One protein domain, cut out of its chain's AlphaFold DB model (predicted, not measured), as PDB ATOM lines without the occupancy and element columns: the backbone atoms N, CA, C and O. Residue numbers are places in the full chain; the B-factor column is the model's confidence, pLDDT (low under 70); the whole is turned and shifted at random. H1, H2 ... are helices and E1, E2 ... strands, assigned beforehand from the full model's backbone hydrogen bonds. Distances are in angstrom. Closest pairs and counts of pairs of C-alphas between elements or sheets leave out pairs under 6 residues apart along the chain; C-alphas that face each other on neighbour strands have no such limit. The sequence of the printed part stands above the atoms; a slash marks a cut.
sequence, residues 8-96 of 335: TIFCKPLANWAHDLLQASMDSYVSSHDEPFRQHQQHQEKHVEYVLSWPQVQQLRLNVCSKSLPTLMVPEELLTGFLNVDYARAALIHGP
ATOM      1  N   THR A   8     212.176 180.683 174.548       94.95
ATOM      2  CA  THR A   8     213.616 180.929 174.573       94.95
ATOM      3  C   THR A   8     214.257 180.386 173.302       94.95
ATOM      4  O   THR A   8     213.689 179.513 172.642       94.95
ATOM      5  N   ILE A   9     215.486 180.804 172.999       93.48
ATOM      6  CA  ILE A   9     216.248 180.242 171.874       93.48
ATOM      7  C   ILE A   9     216.380 178.705 171.931       93.48
ATOM      8  O   ILE A   9     216.522 178.059 170.895       93.48
ATOM      9  N   PHE A  10     216.237 178.089 173.110       94.38
ATOM     10  CA  PHE A  10     216.219 176.634 173.320       94.38
ATOM     11  C   PHE A  10     214.806 176.024 173.353       94.38
ATOM     12  O   PHE A  10     214.602 174.962 173.935       94.38
ATOM     13  N   CYS A  11     213.813 176.691 172.760       92.55
ATOM     14  CA  CYS A  11     212.422 176.231 172.651       92.55
ATOM     15  C   CYS A  11     211.676 176.032 173.983       92.55
ATOM     16  O   CYS A  11     210.585 175.462 173.990       92.55
ATOM     17  N   LYS A  12     212.201 176.521 175.114       94.04
ATOM     18  CA  LYS A  12     211.436 176.551 176.375       94.04
ATOM     19  C   LYS A  12     210.401 177.682 176.339       94.04
ATOM     20  O   LYS A  12     210.789 178.792 175.984       94.04
ATOM     21  N   PRO A  13     209.127 177.466 176.701       94.19
ATOM     22  CA  PRO A  13     208.152 178.554 176.770       94.19
ATOM     23  C   PRO A  13     208.545 179.573 177.852       94.19
ATOM     24  O   PRO A  13     209.036 179.190 178.911       94.19
ATOM     25  N   LEU A  14     208.315 180.864 177.597       94.47
ATOM     26  CA  LEU A  14     208.464 181.903 178.632       94.47
ATOM     27  C   LEU A  14     207.414 181.720 179.720       94.47
ATOM     28  O   LEU A  14     206.322 181.293 179.385       94.47
ATOM     29  N   ALA A  15     207.658 182.118 180.965       94.43
ATOM     30  CA  ALA A  15     206.628 182.224 182.001       94.43
ATOM     31  C   ALA A  15     205.550 183.275 181.646       94.43
ATOM     32  O   ALA A  15     205.784 184.135 180.797       94.43
ATOM     33  N   ASN A  16     204.356 183.207 182.260       92.67
ATOM     34  CA  ASN A  16     203.259 184.146 181.946       92.67
ATOM     35  C   ASN A  16     203.684 185.590 182.251       92.67
ATOM     36  O   ASN A  16     203.676 186.426 181.357       92.67
ATOM     37  N   TRP A  17     204.210 185.832 183.457       92.34
ATOM     38  CA  TRP A  17     204.722 187.145 183.860       92.34
ATOM     39  C   TRP A  17     205.795 187.687 182.900       92.34
ATOM     40  O   TRP A  17     205.855 188.887 182.642       92.34
ATOM     41  N   ALA A  18     206.645 186.811 182.354       92.76
ATOM     42  CA  ALA A  18     207.720 187.187 181.443       92.76
ATOM     43  C   ALA A  18     207.163 187.585 180.072       92.76
ATOM     44  O   ALA A  18     207.592 188.578 179.481       92.76
ATOM     45  N   HIS A  19     206.176 186.831 179.587       91.15
ATOM     46  CA  HIS A  19     205.448 187.156 178.370       91.15
ATOM     47  C   HIS A  19     204.717 188.498 178.494       91.15
ATOM     48  O   HIS A  19     204.865 189.346 177.616       91.15
ATOM     49  N   ASP A  20     204.008 188.714 179.602       89.03
ATOM     50  CA  ASP A  20     203.226 189.928 179.845       89.03
ATOM     51  C   ASP A  20     204.129 191.164 179.961       89.03
ATOM     52  O   ASP A  20     203.870 192.193 179.333       89.03
ATOM     53  N   LEU A  21     205.247 191.050 180.690       87.75
ATOM     54  CA  LEU A  21     206.237 192.122 180.818       87.75
ATOM     55  C   LEU A  21     206.850 192.495 179.462       87.75
ATOM     56  O   LEU A  21     207.051 193.677 179.158       87.75
ATOM     57  N   LEU A  22     207.158 191.487 178.646       87.16
ATOM     58  CA  LEU A  22     207.694 191.689 177.310       87.16
ATOM     59  C   LEU A  22     206.662 192.369 176.406       87.16
ATOM     60  O   LEU A  22     206.998 193.354 175.755       87.16
ATOM     61  N   GLN A  23     205.415 191.893 176.397       85.79
ATOM     62  CA  GLN A  23     204.339 192.478 175.597       85.79
ATOM     63  C   GLN A  23     204.099 193.946 175.977       85.79
ATOM     64  O   GLN A  23     204.128 194.809 175.104       85.79
ATOM     65  N   ALA A  24     203.996 194.256 177.273       83.98
ATOM     66  CA  ALA A  24     203.834 195.628 177.753       83.98
ATOM     67  C   ALA A  24     205.005 196.542 177.339       83.98
ATOM     68  O   ALA A  24     204.806 197.699 176.956       83.98
ATOM     69  N   SER A  25     206.234 196.017 177.373       81.41
ATOM     70  CA  SER A  25     207.430 196.746 176.925       81.41
ATOM     71  C   SER A  25     207.403 197.012 175.416       81.41
ATOM     72  O   SER A  25     207.750 198.109 174.975       81.41
ATOM     73  N   MET A  26     206.957 196.032 174.627       79.43
ATOM     74  CA  MET A  26     206.811 196.157 173.177       79.43
ATOM     75  C   MET A  26     205.723 197.159 172.795       79.43
ATOM     76  O   MET A  26     205.960 198.014 171.944       79.43
ATOM     77  N   ASP A  27     204.571 197.126 173.461       80.52
ATOM     78  CA  ASP A  27     203.467 198.055 173.200       80.52
ATOM     79  C   ASP A  27     203.874 199.506 173.503       80.52
ATOM     80  O   ASP A  27     203.577 200.430 172.737       80.52
ATOM     81  N   SER A  28     204.634 199.717 174.586       76.46
ATOM     82  CA  SER A  28     205.222 201.021 174.914       76.46
ATOM     83  C   SER A  28     206.251 201.478 173.870       76.46
ATOM     84  O   SER A  28     206.294 202.660 173.507       76.46
ATOM     85  N   TYR A  29     207.060 200.556 173.346       70.96
ATOM     86  CA  TYR A  29     208.047 200.850 172.309       70.96
ATOM     87  C   TYR A  29     207.390 201.252 170.981       70.96
ATOM     88  O   TYR A  29     207.719 202.305 170.435       70.96
ATOM     89  N   VAL A  30     206.404 200.481 170.510       69.95
ATOM     90  CA  VAL A  30     205.627 200.783 169.293       69.95
ATOM     91  C   VAL A  30     204.890 202.115 169.419       69.95
ATOM     92  O   VAL A  30     204.786 202.861 168.451       69.95
ATOM     93  N   SER A  31     204.403 202.447 170.614       69.30
ATOM     94  CA  SER A  31     203.731 203.728 170.860       69.30
ATOM     95  C   SER A  31     204.686 204.930 170.859       69.30
ATOM     96  O   SER A  31     204.231 206.063 170.732       69.30
ATOM     97  N   SER A  32     205.993 204.707 171.046       67.63
ATOM     98  CA  SER A  32     207.004 205.771 171.167       67.63
ATOM     99  C   SER A  32     207.892 205.951 169.935       67.63
ATOM    100  O   SER A  32     208.591 206.961 169.863       67.63
ATOM    101  N   HIS A  33     207.873 205.019 168.978       60.74
ATOM    102  CA  HIS A  33     208.696 205.070 167.768       60.74
ATOM    103  C   HIS A  33     207.826 204.967 166.506       60.74
ATOM    104  O   HIS A  33     207.002 204.061 166.381       60.74
ATOM    105  N   ASP A  34     208.030 205.908 165.578       51.77
ATOM    106  CA  ASP A  34     207.330 206.019 164.294       51.77
ATOM    107  C   ASP A  34     207.522 204.796 163.364       51.77
ATOM    108  O   ASP A  34     208.406 203.956 163.553       51.77
ATOM    109  N   GLU A  35     206.679 204.755 162.321       53.15
ATOM    110  CA  GLU A  35     206.676 203.967 161.063       53.15
ATOM    111  C   GLU A  35     207.797 202.934 160.782       53.15
ATOM    112  O   GLU A  35     207.438 201.788 160.494       53.15
ATOM    113  N   PRO A  36     209.117 203.232 160.822       53.40
ATOM    114  CA  PRO A  36     210.169 202.259 160.495       53.40
ATOM    115  C   PRO A  36     210.083 200.917 161.239       53.40
ATOM    116  O   PRO A  36     210.401 199.884 160.648       53.40
ATOM    117  N   PHE A  37     209.613 200.889 162.493       54.16
ATOM    118  CA  PHE A  37     209.401 199.615 163.193       54.16
ATOM    119  C   PHE A  37     208.207 198.829 162.623       54.16
ATOM    120  O   PHE A  37     208.290 197.613 162.463       54.16
ATOM    121  N   ARG A  38     207.123 199.517 162.230       54.75
ATOM    122  CA  ARG A  38     205.956 198.884 161.589       54.75
ATOM    123  C   ARG A  38     206.316 198.270 160.240       54.75
ATOM    124  O   ARG A  38     205.860 197.172 159.944       54.75
ATOM    125  N   GLN A  39     207.163 198.937 159.456       54.43
ATOM    126  CA  GLN A  39     207.623 198.411 158.165       54.43
ATOM    127  C   GLN A  39     208.510 197.167 158.339       54.43
ATOM    128  O   GLN A  39     208.359 196.199 157.595       54.43
ATOM    129  N   HIS A  40     209.382 197.139 159.356       54.23
ATOM    130  CA  HIS A  40     210.181 195.947 159.667       54.23
ATOM    131  C   HIS A  40     209.306 194.769 160.127       54.23
ATOM    132  O   HIS A  40     209.535 193.633 159.714       54.23
ATOM    133  N   GLN A  41     208.261 195.046 160.914       54.59
ATOM    134  CA  GLN A  41     207.321 194.032 161.391       54.59
ATOM    135  C   GLN A  41     206.431 193.474 160.263       54.59
ATOM    136  O   GLN A  41     206.177 192.274 160.228       54.59
ATOM    137  N   GLN A  42     206.006 194.309 159.305       53.62
ATOM    138  CA  GLN A  42     205.197 193.877 158.153       53.62
ATOM    139  C   GLN A  42     205.951 192.945 157.195       53.62
ATOM    140  O   GLN A  42     205.342 192.067 156.593       53.62
ATOM    141  N   HIS A  43     207.272 193.091 157.063       50.66
ATOM    142  CA  HIS A  43     208.075 192.193 156.225       50.66
ATOM    143  C   HIS A  43     208.441 190.866 156.910       50.66
ATOM    144  O   HIS A  43     208.865 189.927 156.234       50.66
ATOM    145  N   GLN A  44     208.254 190.753 158.226       51.21
ATOM    146  CA  GLN A  44     208.522 189.539 158.997       51.21
ATOM    147  C   GLN A  44     207.225 188.768 159.300       51.21
ATOM    148  O   GLN A  44     206.911 188.472 160.446       51.21
ATOM    149  N   GLU A  45     206.485 188.347 158.268       50.11
ATOM    150  CA  GLU A  45     205.401 187.354 158.434       50.11
ATOM    151  C   GLU A  45     205.919 185.953 158.844       50.11
ATOM    152  O   GLU A  45     205.141 185.038 159.119       50.11
ATOM    153  N   LYS A  46     207.241 185.752 158.929       54.45
ATOM    154  CA  LYS A  46     207.843 184.517 159.441       54.45
ATOM    155  C   LYS A  46     208.059 184.597 160.950       54.45
ATOM    156  O   LYS A  46     209.076 185.107 161.391       54.45
ATOM    157  N   HIS A  47     207.123 184.008 161.698       56.41
ATOM    158  CA  HIS A  47     207.367 183.264 162.942       56.41
ATOM    159  C   HIS A  47     208.497 183.800 163.835       56.41
ATOM    160  O   HIS A  47     209.478 183.100 164.087       56.41
ATOM    161  N   VAL A  48     208.356 185.026 164.333       63.97
ATOM    162  CA  VAL A  48     209.306 185.546 165.315       63.97
ATOM    163  C   VAL A  48     208.920 185.017 166.694       63.97
ATOM    164  O   VAL A  48     207.945 185.442 167.313       63.97
ATOM    165  N   GLU A  49     209.637 183.985 167.127       81.71
ATOM    166  CA  GLU A  49     209.254 183.159 168.278       81.71
ATOM    167  C   GLU A  49     210.205 183.320 169.456       81.71
ATOM    168  O   GLU A  49     209.793 183.120 170.604       81.71
ATOM    169  N   TYR A  50     211.454 183.698 169.184       92.10
ATOM    170  CA  TYR A  50     212.529 183.558 170.148       92.10
ATOM    171  C   TYR A  50     212.764 184.820 170.973       92.10
ATOM    172  O   TYR A  50     212.701 185.954 170.497       92.10
ATOM    173  N   VAL A  51     213.080 184.594 172.243       93.00
ATOM    174  CA  VAL A  51     213.530 185.604 173.194       93.00
ATOM    175  C   VAL A  51     214.864 185.163 173.767       93.00
ATOM    176  O   VAL A  51     215.038 184.013 174.184       93.00
ATOM    177  N   LEU A  52     215.814 186.088 173.759       93.77
ATOM    178  CA  LEU A  52     217.163 185.902 174.258       93.77
ATOM    179  C   LEU A  52     217.331 186.669 175.566       93.77
ATOM    180  O   LEU A  52     216.781 187.756 175.737       93.77
ATOM    181  N   SER A  53     218.140 186.137 176.474       92.49
ATOM    182  CA  SER A  53     218.626 186.921 177.603       92.49
ATOM    183  C   SER A  53     219.658 187.945 177.126       92.49
ATOM    184  O   SER A  53     220.330 187.762 176.107       92.49
ATOM    185  N   TRP A  54     219.837 189.032 177.870       89.81
ATOM    186  CA  TRP A  54     220.893 189.991 177.544       89.81
ATOM    187  C   TRP A  54     222.311 189.386 177.532       89.81
ATOM    188  O   TRP A  54     223.060 189.694 176.600       89.81
ATOM    189  N   PRO A  55     222.693 188.487 178.465       90.43
ATOM    190  CA  PRO A  55     223.940 187.727 178.344       90.43
ATOM    191  C   PRO A  55     224.085 186.988 177.005       90.43
ATOM    192  O   PRO A  55     225.148 187.053 176.391       90.43
ATOM    193  N   GLN A  56     223.018 186.353 176.508       93.14
ATOM    194  CA  GLN A  56     223.037 185.643 175.223       93.14
ATOM    195  C   GLN A  56     223.239 186.602 174.045       93.14
ATOM    196  O   GLN A  56     224.045 186.329 173.160       93.14
ATOM    197  N   VAL A  57     222.562 187.755 174.053       91.40
ATOM    198  CA  VAL A  57     222.754 188.812 173.043       91.40
ATOM    199  C   VAL A  57     224.205 189.287 173.013       91.40
ATOM    200  O   VAL A  57     224.777 189.453 171.934       91.40
ATOM    201  N   GLN A  58     224.824 189.469 174.184       88.88
ATOM    202  CA  GLN A  58     226.223 189.883 174.277       88.88
ATOM    203  C   GLN A  58     227.193 188.804 173.794       88.88
ATOM    204  O   GLN A  58     228.084 189.127 173.011       88.88
ATOM    205  N   GLN A  59     227.005 187.548 174.210       91.08
ATOM    206  CA  GLN A  59     227.841 186.422 173.783       91.08
ATOM    207  C   GLN A  59     227.790 186.227 172.263       91.08
ATOM    208  O   GLN A  59     228.817 186.022 171.624       91.08
ATOM    209  N   LEU A  60     226.604 186.369 171.666       92.02
ATOM    210  CA  LEU A  60     226.400 186.266 170.220       92.02
ATOM    211  C   LEU A  60     226.787 187.535 169.448       92.02
ATOM    212  O   LEU A  60     226.701 187.548 168.221       92.02
ATOM    213  N   ARG A  61     227.196 188.607 170.143       89.54
ATOM    214  CA  ARG A  61     227.528 189.920 169.560       89.54
ATOM    215  C   ARG A  61     226.422 190.462 168.653       89.54
ATOM    216  O   ARG A  61     226.689 191.093 167.631       89.54
ATOM    217  N   LEU A  62     225.174 190.212 169.042       89.26
ATOM    218  CA  LEU A  62     224.017 190.681 168.299       89.26
ATOM    219  C   LEU A  62     223.799 192.166 168.570       89.26
ATOM    220  O   LEU A  62     223.867 192.645 169.705       89.26
ATOM    221  N   ASN A  63     223.512 192.896 167.503       87.85
ATOM    222  CA  ASN A  63     223.150 194.300 167.568       87.85
ATOM    223  C   ASN A  63     221.639 194.412 167.780       87.85
ATOM    224  O   ASN A  63     220.863 193.717 167.126       87.85
ATOM    225  N   VAL A  64     221.227 195.294 168.690       85.32
ATOM    226  CA  VAL A  64     219.814 195.539 169.003       85.32
ATOM    227  C   VAL A  64     219.425 196.921 168.487       85.32
ATOM    228  O   VAL A  64     220.137 197.895 168.743       85.32
ATOM    229  N   CYS A  65     218.297 197.010 167.779       80.25
ATOM    230  CA  CYS A  65     217.748 198.234 167.191       80.25
ATOM    231  C   CYS A  65     217.547 199.350 168.225       80.25
ATOM    232  O   CYS A  65     217.660 200.528 167.893       80.25
ATOM    233  N   SER A  66     217.284 198.993 169.485       68.93
ATOM    234  CA  SER A  66     217.151 199.947 170.580       68.93
ATOM    235  C   SER A  66     217.881 199.492 171.840       68.93
ATOM    236  O   SER A  66     217.801 198.341 172.259       68.93
ATOM    237  N   LYS A  67     218.540 200.444 172.509       62.99
ATOM    238  CA  LYS A  67     219.080 200.262 173.867       62.99
ATOM    239  C   LYS A  67     218.004 200.389 174.955       62.99
ATOM    240  O   LYS A  67     218.310 200.158 176.117       62.99
ATOM    241  N   SER A  68     216.783 200.808 174.601       51.42
ATOM    242  CA  SER A  68     215.697 201.102 175.550       51.42
ATOM    243  C   SER A  68     214.881 199.880 175.969       51.42
ATOM    244  O   SER A  68     213.916 200.030 176.714       51.42
ATOM    245  N   LEU A  69     215.212 198.694 175.464       54.50
ATOM    246  CA  LEU A  69     214.512 197.472 175.833       54.50
ATOM    247  C   LEU A  69     214.903 197.004 177.223       54.50
ATOM    248  O   LEU A  69     216.031 197.273 177.647       54.50
ATOM    249  N   PRO A  70     214.012 196.287 177.933       56.72
ATOM    250  CA  PRO A  70     214.375 195.685 179.199       56.72
ATOM    251  C   PRO A  70     215.609 194.825 178.955       56.72
ATOM    252  O   PRO A  70     215.554 193.844 178.216       56.72
ATOM    253  N   THR A  71     216.728 195.189 179.580       71.81
ATOM    254  CA  THR A  71     218.036 194.517 179.488       71.81
ATOM    255  C   THR A  71     218.022 193.094 180.060       71.81
ATOM    256  O   THR A  71     219.059 192.580 180.455       71.81
ATOM    257  N   LEU A  72     216.848 192.482 180.167       84.01
ATOM    258  CA  LEU A  72     216.601 191.147 180.671       84.01
ATOM    259  C   LEU A  72     216.161 190.208 179.541       84.01
ATOM    260  O   LEU A  72     216.695 189.108 179.438       84.01
ATOM    261  N   MET A  73     215.229 190.649 178.687       90.29
ATOM    262  CA  MET A  73     214.611 189.845 177.630       90.29
ATOM    263  C   MET A  73     214.615 190.617 176.313       90.29
ATOM    264  O   MET A  73     213.976 191.661 176.192       90.29
ATOM    265  N   VAL A  74     215.322 190.086 175.321       90.52
ATOM    266  CA  VAL A  74     215.438 190.664 173.984       90.52
ATOM    267  C   VAL A  74     214.695 189.762 173.005       90.52
ATOM    268  O   VAL A  74     215.174 188.665 172.707       90.52
ATOM    269  N   PRO A  75     213.517 190.176 172.525       89.96
ATOM    270  CA  PRO A  75     212.813 189.435 171.499       89.96
ATOM    271  C   PRO A  75     213.527 189.609 170.152       89.96
ATOM    272  O   PRO A  75     214.164 190.635 169.891       89.96
ATOM    273  N   GLU A  76     213.452 188.584 169.311       88.20
ATOM    274  CA  GLU A  76     214.177 188.518 168.041       88.20
ATOM    275  C   GLU A  76     213.864 189.690 167.086       88.20
ATOM    276  O   GLU A  76     214.764 190.141 166.383       88.20
ATOM    277  N   GLU A  77     212.660 190.278 167.126       83.88
ATOM    278  CA  GLU A  77     212.267 191.435 166.295       83.88
ATOM    279  C   GLU A  77     213.127 192.683 166.528       83.88
ATOM    280  O   GLU A  77     213.083 193.641 165.756       83.88
ATOM    281  N   LEU A  78     213.865 192.717 167.635       85.55
ATOM    282  CA  LEU A  78     214.677 193.864 168.014       85.55
ATOM    283  C   LEU A  78     216.138 193.687 167.655       85.55
ATOM    284  O   LEU A  78     216.926 194.598 167.888       85.55
ATOM    285  N   LEU A  79     216.498 192.556 167.059       86.60
ATOM    286  CA  LEU A  79     217.815 192.346 166.489       86.60
ATOM    287  C   LEU A  79     217.929 193.088 165.152       86.60
ATOM    288  O   LEU A  79     217.006 193.095 164.338       86.60
ATOM    289  N   THR A  80     219.085 193.699 164.889       83.27
ATOM    290  CA  THR A  80     219.383 194.232 163.556       83.27
ATOM    291  C   THR A  80     219.778 193.060 162.650       83.27
ATOM    292  O   THR A  80     220.954 192.701 162.560       83.27
ATOM    293  N   GLY A  81     218.802 192.425 162.006       80.88
ATOM    294  CA  GLY A  81     219.017 191.307 161.083       80.88
ATOM    295  C   GLY A  81     218.445 189.978 161.572       80.88
ATOM    296  O   GLY A  81     217.751 189.911 162.580       80.88
ATOM    297  N   PHE A  82     218.717 188.913 160.816       79.99
ATOM    298  CA  PHE A  82     218.136 187.591 161.056       79.99
ATOM    299  C   PHE A  82     218.961 186.768 162.048       79.99
ATOM    300  O   PHE A  82     220.182 186.654 161.912       79.99
ATOM    301  N   LEU A  83     218.281 186.125 162.995       87.17
ATOM    302  CA  LEU A  83     218.887 185.152 163.892       87.17
ATOM    303  C   LEU A  83     218.958 183.784 163.201       87.17
ATOM    304  O   LEU A  83     217.944 183.125 162.982       87.17
ATOM    305  N   ASN A  84     220.166 183.305 162.890       90.31
ATOM    306  CA  ASN A  84     220.338 181.887 162.578       90.31
ATOM    307  C   ASN A  84     220.309 181.098 163.890       90.31
ATOM    308  O   ASN A  84     221.299 181.047 164.616       90.31
ATOM    309  N   VAL A  85     219.154 180.514 164.194       91.12
ATOM    310  CA  VAL A  85     218.878 179.876 165.486       91.12
ATOM    311  C   VAL A  85     219.816 178.702 165.766       91.12
ATOM    312  O   VAL A  85     220.304 178.577 166.887       91.12
ATOM    313  N   ASP A  86     220.115 177.864 164.773       92.90
ATOM    314  CA  ASP A  86     220.979 176.695 164.973       92.90
ATOM    315  C   ASP A  86     222.435 177.107 165.199       92.90
ATOM    316  O   ASP A  86     223.087 176.603 166.117       92.90
ATOM    317  N   TYR A  87     222.920 178.092 164.437       93.87
ATOM    318  CA  TYR A  87     224.234 178.684 164.677       93.87
ATOM    319  C   TYR A  87     224.305 179.345 166.057       93.87
ATOM    320  O   TYR A  87     225.263 179.136 166.797       93.87
ATOM    321  N   ALA A  88     223.278 180.109 166.430       94.48
ATOM    322  CA  ALA A  88     223.219 180.785 167.715       94.48
ATOM    323  C   ALA A  88     223.199 179.787 168.882       94.48
ATOM    324  O   ALA A  88     223.945 179.965 169.838       94.48
ATOM    325  N   ARG A  89     222.432 178.692 168.796       95.78
ATOM    326  CA  ARG A  89     222.464 177.606 169.794       95.78
ATOM    327  C   ARG A  89     223.853 176.990 169.910       95.78
ATOM    328  O   ARG A  89     224.357 176.856 171.019       95.78
ATOM    329  N   ALA A  90     224.479 176.650 168.782       95.22
ATOM    330  CA  ALA A  90     225.823 176.080 168.776       95.22
ATOM    331  C   ALA A  90     226.849 177.042 169.399       95.22
ATOM    332  O   ALA A  90     227.661 176.624 170.219       95.22
ATOM    333  N   ALA A  91     226.778 178.333 169.071       94.08
ATOM    334  CA  ALA A  91     227.653 179.360 169.624       94.08
ATOM    335  C   ALA A  91     227.413 179.607 171.124       94.08
ATOM    336  O   ALA A  91     228.373 179.808 171.858       94.08
ATOM    337  N   LEU A  92     226.167 179.549 171.602       94.95
ATOM    338  CA  LEU A  92     225.863 179.672 173.032       94.95
ATOM    339  C   LEU A  92     226.366 178.470 173.845       94.95
ATOM    340  O   LEU A  92     226.782 178.649 174.985       94.95
ATOM    341  N   ILE A  93     226.328 177.263 173.272       94.12
ATOM    342  CA  ILE A  93     226.758 176.029 173.950       94.12
ATOM    343  C   ILE A  93     228.284 175.854 173.897       94.12
ATOM    344  O   ILE A  93     228.882 175.404 174.871       94.12
ATOM    345  N   HIS A  94     228.913 176.167 172.761       92.89
ATOM    346  CA  HIS A  94     230.313 175.818 172.491       92.89
ATOM    347  C   HIS A  94     231.243 177.021 172.312       92.89
ATOM    348  O   HIS A  94     232.462 176.852 172.294       92.89
ATOM    349  N   GLY A  95     230.698 178.221 172.115       90.19
ATOM    350  CA  GLY A  95     231.486 179.428 171.898       90.19
ATOM    351  C   GLY A  95     232.025 180.011 173.205       90.19
ATOM    352  O   GLY A  95     231.394 179.857 174.253       90.19
ATOM    353  N   PRO A  96     233.165 180.725 173.153       89.33
ATOM    354  CA  PRO A  96     233.696 181.415 174.320       89.33
ATOM    355  C   PRO A  96     232.715 182.492 174.790       89.33
ATOM    356  O   PRO A  96     232.096 183.194 173.982       89.33
TER     357      PRO A  96
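AT A GLANCE: This is residues 8 to 96 of the 335 residues of an uncharacterized protein of Trypanosoma brucei brucei (strain 927/4 GUTat10.1) (UniProt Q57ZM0). A short antiparallel ribbon, E1 and E2, sits in the middle, with H1 on one side, H3 and H4 toward the other end, and H2 near H1's end. The printed part has 89 residues, with four named helices and two named strands in the order H1 H2 E1 H3 E2 H4 along the chain; of the 48 residues in named elements helices hold 41 and strands 7, the class mostly helix, and the whole is compact, with a radius of gyration of the C-alphas of 13.0 A and spans of 39 by 27 by 23 A.

IN THESE COORDINATES: E1 is residues 50 to 53, E2 73 to 75, H2 36 to 43, H3 54 to 59 and H4 85 to 94, its last C-alpha at (230.313, 175.818, 172.491). H1, residues 16 to 32, runs 24.5 A from C-alpha 16 at (203.259, 184.146, 181.946).

HOW THE PARTS SIT: N 52 and O 74 are within hydrogen-bond range, 2.9 A. The C-alphas of Met 73 and Trp 54, closest of E2 and H3, are 6.3 A apart. H3 and H4 are close but not clearly touching, C-alphas 56 and 92 closest at 7.0 A. Every helix O i to N i+4 pair is within range.

THE WHOLE: The printed part has no cut; link H3 to E2 is long. pLDDT is under 70 at residues 30 to 48 and 66 to 70.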